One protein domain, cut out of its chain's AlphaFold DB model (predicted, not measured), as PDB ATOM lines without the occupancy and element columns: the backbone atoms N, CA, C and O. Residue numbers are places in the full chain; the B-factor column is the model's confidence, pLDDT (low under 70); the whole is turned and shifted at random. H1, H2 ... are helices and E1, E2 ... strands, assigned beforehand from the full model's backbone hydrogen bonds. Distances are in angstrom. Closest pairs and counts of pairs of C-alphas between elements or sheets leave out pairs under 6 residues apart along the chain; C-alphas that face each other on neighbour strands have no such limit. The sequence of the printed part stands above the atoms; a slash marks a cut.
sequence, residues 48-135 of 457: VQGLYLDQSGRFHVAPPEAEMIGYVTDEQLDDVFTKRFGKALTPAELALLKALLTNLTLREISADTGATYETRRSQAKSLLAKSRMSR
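Overview. This is residues 48 to 135 of the 457 residues of the protein "Alpha/beta hydrolase" of Donghicola mangrovi (UniProt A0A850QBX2). What shape is seen first? One helix, H2, sits in the middle of a small cluster, with H1 and H3 on opposite sides of it and H4 crossing it. The hairpin of E1 and E2 lies at the end of the longest axis away from H4, and E2 leads straight into H1. What is it made of? The printed part has 88 residues, with two named strands and then four named helices in the order E1, E2, H1, H2, H3, H4; the sheet E1 - E2 is antiparallel and the class is mostly helix. How large is it? It is compact, with a radius of gyration of the C-alphas of 13.3 A and spans of 36 by 31 by 23 A.

Along the chain. Where do the strands run? E1 is residues 50 to 54, 13.5 A long, from C-alpha 50 at (195.812, 118.110, 131.811). E2 is residues 68 to 73, 14.8 A long. Where are the helices? H1 is residues 74 to 85, 16.3 A, and H2 is residues 91 to 101, 15.4 A. H3 is residues 106 to 113, 10.6 A. H4, residues 117 to 131, is 20.9 A and ends at C-alpha 131 at (186.314, 119.694, 149.196).

Arrangement. How is the hairpin paired? E1 and E2 are antiparallel at 166 degrees, with N 51 and O 72 at 2.9 A and N 53 and O 70 at 2.8 A, within hydrogen-bond range. Residues 52 to 53 of E1 also pair, antiparallel, with residues 59 to 60. How does H1 stand to H2 and H4? H1 and H2 are close but not clearly touching and about perpendicular at 87 degrees; their closest C-alphas, of Asp 78 and Leu 94, are 7.0 A apart. H1 and H4 are also close but not clearly touching, the closest C-alphas being those of Phe 85 and Ser 131, 5.4 A. Which helices touch? H2 and H4 touch about perpendicular at 90 degrees, closest at the C-alphas of Glu 93 and Gln 123, 6.2 A. H3 touches residues 117 to 121 of H4 alone, closest at the C-alphas of Ser 110 and Tyr 117, 5.6 A; H2 and H3 only just touch, with 3 pairs of C-alphas within 8 A, the closest being Ala 99 and Ile 109, 7.0 A. Are the helix backbones complete? In H1, H2, H3 and H4 every O i to N i+4 pair is within hydrogen-bond range.

Size, cuts and confidence. How far does it reach? The two C-alphas farthest apart, those of Glu 67 and Glu 118, are 36.9 A apart. Is anything missing or long? The printed part has no cut; the link from E1 to E2, 13 residues, is long, and the other links are tight. Where is the model unsure? The mean pLDDT of the printed part is 74.8, and 26 residues are under 70: 48 to 49, 51 to 72 and 112 to 113.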
ATOM      1  N   VAL A  48     201.249 121.567 128.177       49.59
ATOM      2  CA  VAL A  48     200.165 120.566 128.320       49.59
ATOM      3  C   VAL A  48     200.362 119.521 129.436       49.59
ATOM      4  O   VAL A  48     200.738 118.377 129.186       49.59
ATOM      5  N   GLN A  49     200.014 119.902 130.665       64.19
ATOM      6  CA  GLN A  49     199.549 118.969 131.691       64.19
ATOM      7  C   GLN A  49     198.036 119.169 131.859       64.19
ATOM      8  O   GLN A  49     197.555 120.302 131.960       64.19
ATOM      9  N   GLY A  50     197.275 118.074 131.795       71.06
ATOM     10  CA  GLY A  50     195.812 118.110 131.811       71.06
ATOM     11  C   GLY A  50     195.173 116.725 131.887       71.06
ATOM     12  O   GLY A  50     195.854 115.739 132.178       71.06
ATOM     13  N   LEU A  51     193.868 116.660 131.616       69.06
ATOM     14  CA  LEU A  51     193.107 115.424 131.427       69.06
ATOM     15  C   LEU A  51     192.352 115.454 130.092       69.06
ATOM     16  O   LEU A  51     191.729 116.456 129.739       69.06
ATOM     17  N   TYR A  52     192.374 114.332 129.384       66.88
ATOM     18  CA  TYR A  52     191.611 114.073 128.162       66.88
ATOM     19  C   TYR A  52     190.405 113.198 128.490       66.88
ATOM     20  O   TYR A  52     190.555 112.255 129.253       66.88
ATOM     21  N   LEU A  53     189.233 113.482 127.925       55.72
ATOM     22  CA  LEU A  53     188.012 112.691 128.089       55.72
ATOM     23  C   LEU A  53     187.693 111.962 126.780       55.72
ATOM     24  O   LEU A  53     187.571 112.618 125.746       55.72
ATOM     25  N   ASP A  54     187.536 110.641 126.821       61.78
ATOM     26  CA  ASP A  54     187.120 109.833 125.663       61.78
ATOM     27  C   ASP A  54     185.595 109.631 125.579       61.78
ATOM     28  O   ASP A  54     184.859 109.938 126.520       61.78
ATOM     29  N   GLN A  55     185.107 109.095 124.452       55.78
ATOM     30  CA  GLN A  55     183.678 108.804 124.239       55.78
ATOM     31  C   GLN A  55     183.079 107.784 125.219       55.78
ATOM     32  O   GLN A  55     181.865 107.751 125.409       55.78
ATOM     33  N   SER A  56     183.913 106.970 125.872       60.12
ATOM     34  CA  SER A  56     183.479 106.025 126.905       60.12
ATOM     35  C   SER A  56     183.363 106.666 128.294       60.12
ATOM     36  O   SER A  56     183.022 105.984 129.263       60.12
ATOM     37  N   GLY A  57     183.633 107.972 128.400       50.81
ATOM     38  CA  GLY A  57     183.565 108.728 129.643       50.81
ATOM     39  C   GLY A  57     184.793 108.554 130.538       50.81
ATOM     40  O   GLY A  57     184.694 108.791 131.743       50.81
ATOM     41  N   ARG A  58     185.938 108.123 129.991       65.94
ATOM     42  CA  ARG A  58     187.171 107.904 130.765       65.94
ATOM     43  C   ARG A  58     188.153 109.053 130.603       65.94
ATOM     44  O   ARG A  58     188.331 109.581 129.506       65.94
ATOM     45  N   PHE A  59     188.814 109.397 131.709       68.38
ATOM     46  CA  PHE A  59     189.875 110.396 131.730       68.38
ATOM     47  C   PHE A  59     191.256 109.772 131.519       68.38
ATOM     48  O   PHE A  59     191.579 108.753 132.128       68.38
ATOM     49  N   HIS A  60     192.091 110.441 130.726       68.06
ATOM     50  CA  HIS A  60     193.458 110.034 130.403       68.06
ATOM     51  C   HIS A  60     194.436 111.185 130.643       68.06
ATOM     52  O   HIS A  60     194.109 112.345 130.405       68.06
ATOM     53  N   VAL A  61     195.653 110.873 131.090       66.62
ATOM     54  CA  VAL A  61     196.744 111.861 131.250       66.62
ATOM     55  C   VAL A  61     197.505 112.134 129.948       66.62
ATOM     56  O   VAL A  61     198.246 113.108 129.858       66.62
ATOM     57  N   ALA A  62     197.300 111.290 128.937       65.12
ATOM     58  CA  ALA A  62     197.826 111.427 127.587       65.12
ATOM     59  C   ALA A  62     196.680 111.260 126.572       65.12
ATOM     60  O   ALA A  62     195.655 110.671 126.926       65.12
ATOM     61  N   PRO A  63     196.818 111.764 125.333       54.22
ATOM     62  CA  PRO A  63     195.801 111.571 124.304       54.22
ATOM     63  C   PRO A  63     195.548 110.067 124.071       54.22
ATOM     64  O   PRO A  63     196.508 109.355 123.768       54.22
ATOM     65  N   PRO A  64     194.309 109.566 124.223       56.09
ATOM     66  CA  PRO A  64     193.991 108.166 123.962       56.09
ATOM     67  C   PRO A  64     193.980 107.867 122.454       56.09
ATOM     68  O   PRO A  64     193.777 108.763 121.637       56.09
ATOM     69  N   GLU A  65     194.144 106.593 122.084       48.41
ATOM     70  CA  GLU A  65     193.951 106.122 120.697       48.41
ATOM     71  C   GLU A  65     192.473 106.169 120.257       48.41
ATOM     72  O   GLU A  65     192.176 106.200 119.066       48.41
ATOM     73  N   ALA A  66     191.542 106.179 121.217       52.09
ATOM     74  CA  ALA A  66     190.105 106.285 120.981       52.09
ATOM     75  C   ALA A  66     189.670 107.719 120.620       52.09
ATOM     76  O   ALA A  66     190.329 108.696 120.982       52.09
ATOM     77  N   GLU A  67     188.512 107.855 119.963       49.81
ATOM     78  CA  GLU A  67     187.926 109.169 119.682       49.81
ATOM     79  C   GLU A  67     187.682 109.956 120.981       49.81
ATOM     80  O   GLU A  67     187.029 109.495 121.927       49.81
ATOM     81  N   MET A  68     188.232 111.170 121.027       54.47
ATOM     82  CA  MET A  68     188.125 112.054 122.180       54.47
ATOM     83  C   MET A  68     186.820 112.842 122.161       54.47
ATOM     84  O   MET A  68     186.416 113.369 121.128       54.47
ATOM     85  N   ILE A  69     186.234 113.015 123.346       45.91
ATOM     86  CA  ILE A  69     185.270 114.078 123.600       45.91
ATOM     87  C   ILE A  69     186.056 115.388 123.649       45.91
ATOM     88  O   ILE A  69     185.859 116.228 122.784       45.91
ATOM     89  N   GLY A  70     186.985 115.591 124.594       55.56
ATOM     90  CA  GLY A  70     187.746 116.849 124.706       55.56
ATOM     91  C   GLY A  70     188.812 116.847 125.799       55.56
ATOM     92  O   GLY A  70     189.176 115.788 126.297       55.56
ATOM     93  N   TYR A  71     189.332 118.021 126.177       67.19
ATOM     94  CA  TYR A  71     190.414 118.130 127.165       67.19
ATOM     95  C   TYR A  71     190.202 119.269 128.169       67.19
ATOM     96  O   TYR A  71     189.507 120.249 127.891       67.19
ATOM     97  N   VAL A  72     190.838 119.140 129.334       65.12
ATOM     98  CA  VAL A  72     190.949 120.171 130.371       65.12
ATOM     99  C   VAL A  72     192.415 120.323 130.783       65.12
ATOM    100  O   VAL A  72     193.114 119.325 130.943       65.12
ATOM    101  N   THR A  73     192.906 121.552 130.932       74.94
ATOM    102  CA  THR A  73     194.250 121.815 131.472       74.94
ATOM    103  C   THR A  73     194.260 121.713 132.997       74.94
ATOM    104  O   THR A  73     193.215 121.790 133.639       74.94
ATOM    105  N   ASP A  74     195.441 121.588 133.592       78.38
ATOM    106  CA  ASP A  74     195.617 121.577 135.050       78.38
ATOM    107  C   ASP A  74     195.081 122.849 135.726       78.38
ATOM    108  O   ASP A  74     194.422 122.766 136.760       78.38
ATOM    109  N   GLU A  75     195.272 124.009 135.095       73.94
ATOM    110  CA  GLU A  75     194.705 125.285 135.548       73.94
ATOM    111  C   GLU A  75     193.174 125.267 135.510       73.94
ATOM    112  O   GLU A  75     192.513 125.672 136.460       73.94
ATOM    113  N   GLN A  76     192.588 124.743 134.434       74.81
ATOM    114  CA  GLN A  76     191.136 124.639 134.317       74.81
ATOM    115  C   GLN A  76     190.559 123.612 135.298       74.81
ATOM    116  O   GLN A  76     189.442 123.784 135.780       74.81
ATOM    117  N   LEU A  77     191.299 122.545 135.602       79.94
ATOM    118  CA  LEU A  77     190.914 121.559 136.607       79.94
ATOM    119  C   LEU A  77     190.936 122.170 138.017       79.94
ATOM    120  O   LEU A  77     189.988 121.965 138.781       79.94
ATOM    121  N   ASP A  78     191.971 122.947 138.344       83.88
ATOM    122  CA  ASP A  78     192.051 123.696 139.603       83.88
ATOM    123  C   ASP A  78     190.973 124.785 139.695       83.88
ATOM    124  O   ASP A  78     190.346 124.942 140.740       83.88
ATOM    125  N   ASP A  79     190.667 125.477 138.597       78.88
ATOM    126  CA  ASP A  79     189.590 126.468 138.530       78.88
ATOM    127  C   ASP A  79     188.210 125.831 138.762       78.88
ATOM    128  O   ASP A  79     187.423 126.329 139.571       78.88
ATOM    129  N   VAL A  80     187.923 124.680 138.138       77.44
ATOM    130  CA  VAL A  80     186.683 123.918 138.385       77.44
ATOM    131  C   VAL A  80     186.575 123.528 139.861       77.44
ATOM    132  O   VAL A  80     185.513 123.698 140.472       77.44
ATOM    133  N   PHE A  81     187.667 123.045 140.460       88.06
ATOM    134  CA  PHE A  81     187.701 122.694 141.879       88.06
ATOM    135  C   PHE A  81     187.492 123.929 142.770       88.06
ATOM    136  O   PHE A  81     186.644 123.929 143.667       88.06
ATOM    137  N   THR A  82     188.220 125.010 142.503       84.81
ATOM    138  CA  THR A  82     188.206 126.244 143.293       84.81
ATOM    139  C   THR A  82     186.851 126.929 143.229       84.81
ATOM    140  O   THR A  82     186.313 127.297 144.272       84.81
ATOM    141  N   LYS A  83     186.231 127.029 142.051       79.31
ATOM    142  CA  LYS A  83     184.865 127.557 141.905       79.31
ATOM    143  C   LYS A  83     183.852 126.744 142.700       79.31
ATOM    144  O   LYS A  83     182.929 127.308 143.286       79.31
ATOM    145  N   ARG A  84     184.020 125.419 142.752       81.75
ATOM    146  CA  ARG A  84     183.089 124.536 143.459       81.75
ATOM    147  C   ARG A  84     183.261 124.559 144.977       81.75
ATOM    148  O   ARG A  84     182.260 124.446 145.692       81.75
ATOM    149  N   PHE A  85     184.498 124.636 145.466       86.62
ATOM    150  CA  PHE A  85     184.828 124.396 146.879       86.62
ATOM    151  C   PHE A  85     185.450 125.601 147.604       86.62
ATOM    152  O   PHE A  85     185.595 125.575 148.829       86.62
ATOM    153  N   GLY A  86     185.776 126.670 146.879       80.50
ATOM    154  CA  GLY A  86     186.289 127.935 147.411       80.50
ATOM    155  C   GLY A  86     187.734 127.880 147.909       80.50
ATOM    156  O   GLY A  86     188.134 128.743 148.687       80.50
ATOM    157  N   LYS A  87     188.507 126.852 147.534       83.44
ATOM    158  CA  LYS A  87     189.910 126.675 147.935       83.44
ATOM    159  C   LYS A  87     190.738 126.124 146.779       83.44
ATOM    160  O   LYS A  87     190.357 125.101 146.223       83.44
ATOM    161  N   ALA A  88     191.885 126.747 146.521       82.81
ATOM    162  CA  ALA A  88     192.851 126.286 145.526       82.81
ATOM    163  C   ALA A  88     193.551 124.985 145.943       82.81
ATOM    164  O   ALA A  88     193.777 124.721 147.141       82.81
ATOM    165  N   LEU A  89     193.914 124.177 144.952       85.81
ATOM    166  CA  LEU A  89     194.707 122.968 145.129       85.81
ATOM    167  C   LEU A  89     196.195 123.309 145.214       85.81
ATOM    168  O   LEU A  89     196.704 124.216 144.566       85.81
ATOM    169  N   THR A  90     196.923 122.555 146.033       86.31
ATOM    170  CA  THR A  90     198.385 122.523 145.928       86.31
ATOM    171  C   THR A  90     198.802 121.652 144.738       86.31
ATOM    172  O   THR A  90     198.040 120.761 144.350       86.31
ATOM    173  N   PRO A  91     200.025 121.803 144.199       81.69
ATOM    174  CA  PRO A  91     200.504 120.964 143.097       81.69
ATOM    175  C   PRO A  91     200.402 119.455 143.385       81.69
ATOM    176  O   PRO A  91     200.009 118.671 142.524       81.69
ATOM    177  N   ALA A  92     200.683 119.044 144.626       81.25
ATOM    178  CA  ALA A  92     200.586 117.645 145.040       81.25
ATOM    179  C   ALA A  92     199.133 117.135 145.101       81.25
ATOM    180  O   ALA A  92     198.869 115.982 144.763       81.25
ATOM    181  N   GLU A  93     198.190 117.982 145.516       88.62
ATOM    182  CA  GLU A  93     196.762 117.647 145.547       88.62
ATOM    183  C   GLU A  93     196.154 117.605 144.145       88.62
ATOM    184  O   GLU A  93     195.337 116.731 143.876       88.62
ATOM    185  N   LEU A  94     196.577 118.500 143.249       86.94
ATOM    186  CA  LEU A  94     196.170 118.500 141.847       86.94
ATOM    187  C   LEU A  94     196.657 117.235 141.131       86.94
ATOM    188  O   LEU A  94     195.866 116.541 140.494       86.94
ATOM    189  N   ALA A  95     197.932 116.877 141.314       83.06
ATOM    190  CA  ALA A  95     198.488 115.636 140.784       83.06
ATOM    191  C   ALA A  95     197.753 114.398 141.328       83.06
ATOM    192  O   ALA A  95     197.451 113.472 140.575       83.06
ATOM    193  N   LEU A  96     197.424 114.391 142.627       85.69
ATOM    194  CA  LEU A  96     196.641 113.318 143.236       85.69
ATOM    195  C   LEU A  96     195.218 113.251 142.662       85.69
ATOM    196  O   LEU A  96     194.758 112.169 142.316       85.69
ATOM    197  N   LEU A  97     194.530 114.385 142.532       86.12
ATOM    198  CA  LEU A  97     193.177 114.452 141.979       86.12
ATOM    199  C   LEU A  97     193.131 113.928 140.539       86.12
ATOM    200  O   LEU A  97     192.247 113.139 140.217       86.12
ATOM    201  N   LYS A  98     194.101 114.300 139.696       86.50
ATOM    202  CA  LYS A  98     194.216 113.786 138.323       86.50
ATOM    203  C   LYS A  98     194.339 112.270 138.287       86.50
ATOM    204  O   LYS A  98     193.579 111.622 137.581       86.50
ATOM    205  N   ALA A  99     195.246 111.717 139.089       80.31
ATOM    206  CA  ALA A  99     195.461 110.277 139.149       80.31
ATOM    207  C   ALA A  99     194.213 109.514 139.635       80.31
ATOM    208  O   ALA A  99     193.888 108.443 139.126       80.31
ATOM    209  N   LEU A 100     193.469 110.092 140.582       78.12
ATOM    210  CA  LEU A 100     192.196 109.533 141.038       78.12
ATOM    211  C   LEU A 100     191.104 109.596 139.955       78.12
ATOM    212  O   LEU A 100     190.324 108.655 139.826       78.12
ATOM    213  N   LEU A 101     191.049 110.674 139.164       75.31
ATOM    214  CA  LEU A 101     190.110 110.823 138.042       75.31
ATOM    215  C   LEU A 101     190.420 109.863 136.884       75.31
ATOM    216  O   LEU A 101     189.499 109.430 136.197       75.31
ATOM    217  N   THR A 102     191.684 109.471 136.708       75.06
ATOM    218  CA  THR A 102     192.099 108.410 135.772       75.06
ATOM    219  C   THR A 102     191.996 107.002 136.367       75.06
ATOM    220  O   THR A 102     192.588 106.063 135.841       75.06
ATOM    221  N   ASN A 103     191.241 106.841 137.458       75.44
ATOM    222  CA  ASN A 103     190.931 105.562 138.097       75.44
ATOM    223  C   ASN A 103     192.136 104.813 138.704       75.44
ATOM    224  O   ASN A 103     192.075 103.596 138.867       75.44
ATOM    225  N   LEU A 104     193.211 105.522 139.074       74.25
ATOM    226  CA  LEU A 104     194.323 104.931 139.823       74.25
ATOM    227  C   LEU A 104     194.015 104.891 141.325       74.25
ATOM    228  O   LEU A 104     193.452 105.823 141.907       74.25
ATOM    229  N   THR A 105     194.436 103.820 141.988       79.50
ATOM    230  CA  THR A 105     194.364 103.676 143.445       79.50
ATOM    231  C   THR A 105     195.552 104.351 144.128       79.50
ATOM    232  O   THR A 105     196.637 104.471 143.567       79.50
ATOM    233  N   LEU A 106     195.412 104.723 145.407       79.88
ATOM    234  CA  LEU A 106     196.523 105.305 146.179       79.88
ATOM    235  C   LEU A 106     197.771 104.402 146.227       79.88
ATOM    236  O   LEU A 106     198.875 104.910 146.385       79.88
ATOM    237  N   ARG A 107     197.604 103.079 146.099       75.06
ATOM    238  CA  ARG A 107     198.719 102.122 146.062       75.06
ATOM    239  C   ARG A 107     199.463 102.165 144.731       75.06
ATOM    240  O   ARG A 107     200.687 102.210 144.749       75.06
ATOM    241  N   GLU A 108     198.737 102.198 143.618       71.12
ATOM    242  CA  GLU A 108     199.317 102.339 142.273       71.12
ATOM    243  C   GLU A 108     200.014 103.696 142.136       71.12
ATOM    244  O   GLU A 108     201.179 103.763 141.765       71.12
ATOM    245  N   ILE A 109     199.370 104.766 142.606       77.69
ATOM    246  CA  ILE A 109     199.943 106.118 142.621       77.69
ATOM    247  C   ILE A 109     201.238 106.174 143.447       77.69
ATOM    248  O   ILE A 109     202.178 106.886 143.099       77.69
ATOM    249  N   SER A 110     201.295 105.457 144.572       76.75
ATOM    250  CA  SER A 110     202.506 105.355 145.389       76.75
ATOM    251  C   SER A 110     203.638 104.609 144.687       76.75
ATOM    252  O   SER A 110     204.791 105.026 144.809       76.75
ATOM    253  N   ALA A 111     203.317 103.534 143.962       74.88
ATOM    254  CA  ALA A 111     204.288 102.765 143.191       74.88
ATOM    255  C   ALA A 111     204.862 103.584 142.022       74.88
ATOM    256  O   ALA A 111     206.076 103.596 141.836       74.88
ATOM    257  N   ASP A 112     204.017 104.339 141.317       65.62
ATOM    258  CA  ASP A 112     204.414 105.094 140.124       65.62
ATOM    259  C   ASP A 112     205.272 106.328 140.431       65.62
ATOM    260  O   ASP A 112     206.095 106.736 139.613       65.62
ATOM    261  N   THR A 113     205.110 106.949 141.603       67.88
ATOM    262  CA  THR A 113     205.792 108.220 141.921       67.88
ATOM    263  C   THR A 113     206.872 108.114 142.995       67.88
ATOM    264  O   THR A 113     207.358 109.143 143.459       67.88
ATOM    265  N   GLY A 114     207.173 106.908 143.488       70.00
ATOM    266  CA  GLY A 114     208.156 106.680 144.557       70.00
ATOM    267  C   GLY A 114     207.781 107.263 145.931       70.00
ATOM    268  O   GLY A 114     208.625 107.339 146.822       70.00
ATOM    269  N   ALA A 115     206.526 107.682 146.129       77.19
ATOM    270  CA  ALA A 115     206.047 108.282 147.376       77.19
ATOM    271  C   ALA A 115     205.325 107.243 148.244       77.19
ATOM    272  O   ALA A 115     204.538 106.439 147.747       77.19
ATOM    273  N   THR A 116     205.521 107.288 149.566       81.38
ATOM    274  CA  THR A 116     204.908 106.303 150.472       81.38
ATOM    275  C   THR A 116     203.379 106.389 150.483       81.38
ATOM    276  O   THR A 116     202.785 107.459 150.307       81.38
ATOM    277  N   TYR A 117     202.733 105.249 150.740       83.19
ATOM    278  CA  TYR A 117     201.274 105.154 150.853       83.19
ATOM    279  C   TYR A 117     200.707 106.112 151.911       83.19
ATOM    280  O   TYR A 117     199.682 106.752 151.687       83.19
ATOM    281  N   GLU A 118     201.404 106.279 153.038       75.62
ATOM    282  CA  GLU A 118     200.987 107.207 154.096       75.62
ATOM    283  C   GLU A 118     201.051 108.678 153.654       75.62
ATOM    284  O   GLU A 118     200.148 109.457 153.971       75.62
ATOM    285  N   THR A 119     202.036 109.064 152.836       81.56
ATOM    286  CA  THR A 119     202.094 110.413 152.248       81.56
ATOM    287  C   THR A 119     200.907 110.662 151.316       81.56
ATOM    288  O   THR A 119     200.250 111.701 151.417       81.56
ATOM    289  N   ARG A 120     200.560 109.691 150.458       82.19
ATOM    290  CA  ARG A 120     199.387 109.787 149.569       82.19
ATOM    291  C   ARG A 120     198.073 109.827 150.344       82.19
ATOM    292  O   ARG A 120     197.181 110.606 150.011       82.19
ATOM    293  N   ARG A 121     197.972 109.064 151.432       83.06
ATOM    294  CA  ARG A 121     196.823 109.081 152.345       83.06
ATOM    295  C   ARG A 121     196.656 110.434 153.043       83.06
ATOM    296  O   ARG A 121     195.534 110.924 153.161       83.06
ATOM    297  N   SER A 122     197.755 111.055 153.470       85.75
ATOM    298  CA  SER A 122     197.744 112.399 154.061       85.75
ATOM    299  C   SER A 122     197.269 113.458 153.056       85.75
ATOM    300  O   SER A 122     196.381 114.256 153.363       85.75
ATOM    301  N   GLN A 123     197.767 113.402 151.815       84.81
ATOM    302  CA  GLN A 123     197.321 114.274 150.721       84.81
ATOM    303  C   GLN A 123     195.829 114.078 150.399       84.81
ATOM    304  O   GLN A 123     195.097 115.059 150.272       84.81
ATOM    305  N   ALA A 124     195.344 112.832 150.352       86.06
ATOM    306  CA  ALA A 124     193.925 112.534 150.144       86.06
ATOM    307  C   ALA A 124     193.048 113.114 151.266       86.06
ATOM    308  O   ALA A 124     191.981 113.669 151.003       86.06
ATOM    309  N   LYS A 125     193.513 113.054 152.520       88.50
ATOM    310  CA  LYS A 125     192.820 113.660 153.664       88.50
ATOM    311  C   LYS A 125     192.747 115.186 153.543       88.50
ATOM    312  O   LYS A 125     191.697 115.761 153.824       88.50
ATOM    313  N   SER A 126     193.828 115.831 153.099       90.94
ATOM    314  CA  SER A 126     193.850 117.277 152.829       90.94
ATOM    315  C   SER A 126     192.860 117.661 151.724       90.94
ATOM    316  O   SER A 126     192.038 118.561 151.901       90.94
ATOM    317  N   LEU A 127     192.854 116.908 150.623       88.81
ATOM    318  CA  LEU A 127     191.954 117.119 149.490       88.81
ATOM    319  C   LEU A 127     190.469 116.950 149.878       88.81
ATOM    320  O   LEU A 127     189.619 117.764 149.503       88.81
ATOM    321  N   LEU A 128     190.148 115.937 150.690       88.44
ATOM    322  CA  LEU A 128     188.806 115.727 151.249       88.44
ATOM    323  C   LEU A 128     188.384 116.863 152.190       88.44
ATOM    324  O   LEU A 128     187.258 117.353 152.110       88.44
ATOM    325  N   ALA A 129     189.301 117.356 153.024       90.81
ATOM    326  CA  ALA A 129     189.037 118.503 153.886       90.81
ATOM    327  C   ALA A 129     188.786 119.793 153.081       90.81
ATOM    328  O   ALA A 129     187.896 120.573 153.433       90.81
ATOM    329  N   LYS A 130     189.521 120.020 151.981       89.88
ATOM    330  CA  LYS A 130     189.312 121.175 151.087       89.88
ATOM    331  C   LYS A 130     187.981 121.113 150.343       89.88
ATOM    332  O   LYS A 130     187.302 122.130 150.248       89.88
ATOM    333  N   SER A 131     187.592 119.926 149.884       86.31
ATOM    334  CA  SER A 131     186.314 119.694 149.196       86.31
ATOM    335  C   SER A 131     185.116 119.540 150.140       86.31
ATOM    336  O   SER A 131     183.975 119.498 149.684       86.31
ATOM    337  N   ARG A 132     185.355 119.488 151.460       88.56
ATOM    338  CA  ARG A 132     184.350 119.201 152.501       88.56
ATOM    339  C   ARG A 132     183.630 117.863 152.274       88.56
ATOM    340  O   ARG A 132     182.467 117.717 152.642       88.56
ATOM    341  N   MET A 133     184.317 116.900 151.664       80.06
ATOM    342  CA  MET A 133     183.790 115.567 151.371       80.06
ATOM    343  C   MET A 133     184.275 114.562 152.413       80.06
ATOM    344  O   MET A 133     185.412 114.620 152.876       80.06
ATOM    345  N   SER A 134     183.417 113.609 152.773       75.94
ATOM    346  CA  SER A 134     183.742 112.548 153.737       75.94
ATOM    347  C   SER A 134     184.319 111.291 153.082       75.94
ATOM    348  O   SER A 134     184.975 110.499 153.759       75.94
ATOM    349  N   ARG A 135     184.101 111.097 151.772       71.12
ATOM    350  CA  ARG A 135     184.531 109.905 151.025       71.12
ATOM    351  C   ARG A 135     185.211 110.280 149.710       71.12
ATOM    352  O   ARG A 135     184.726 111.127 148.968       71.12
TER     353      ARG A 135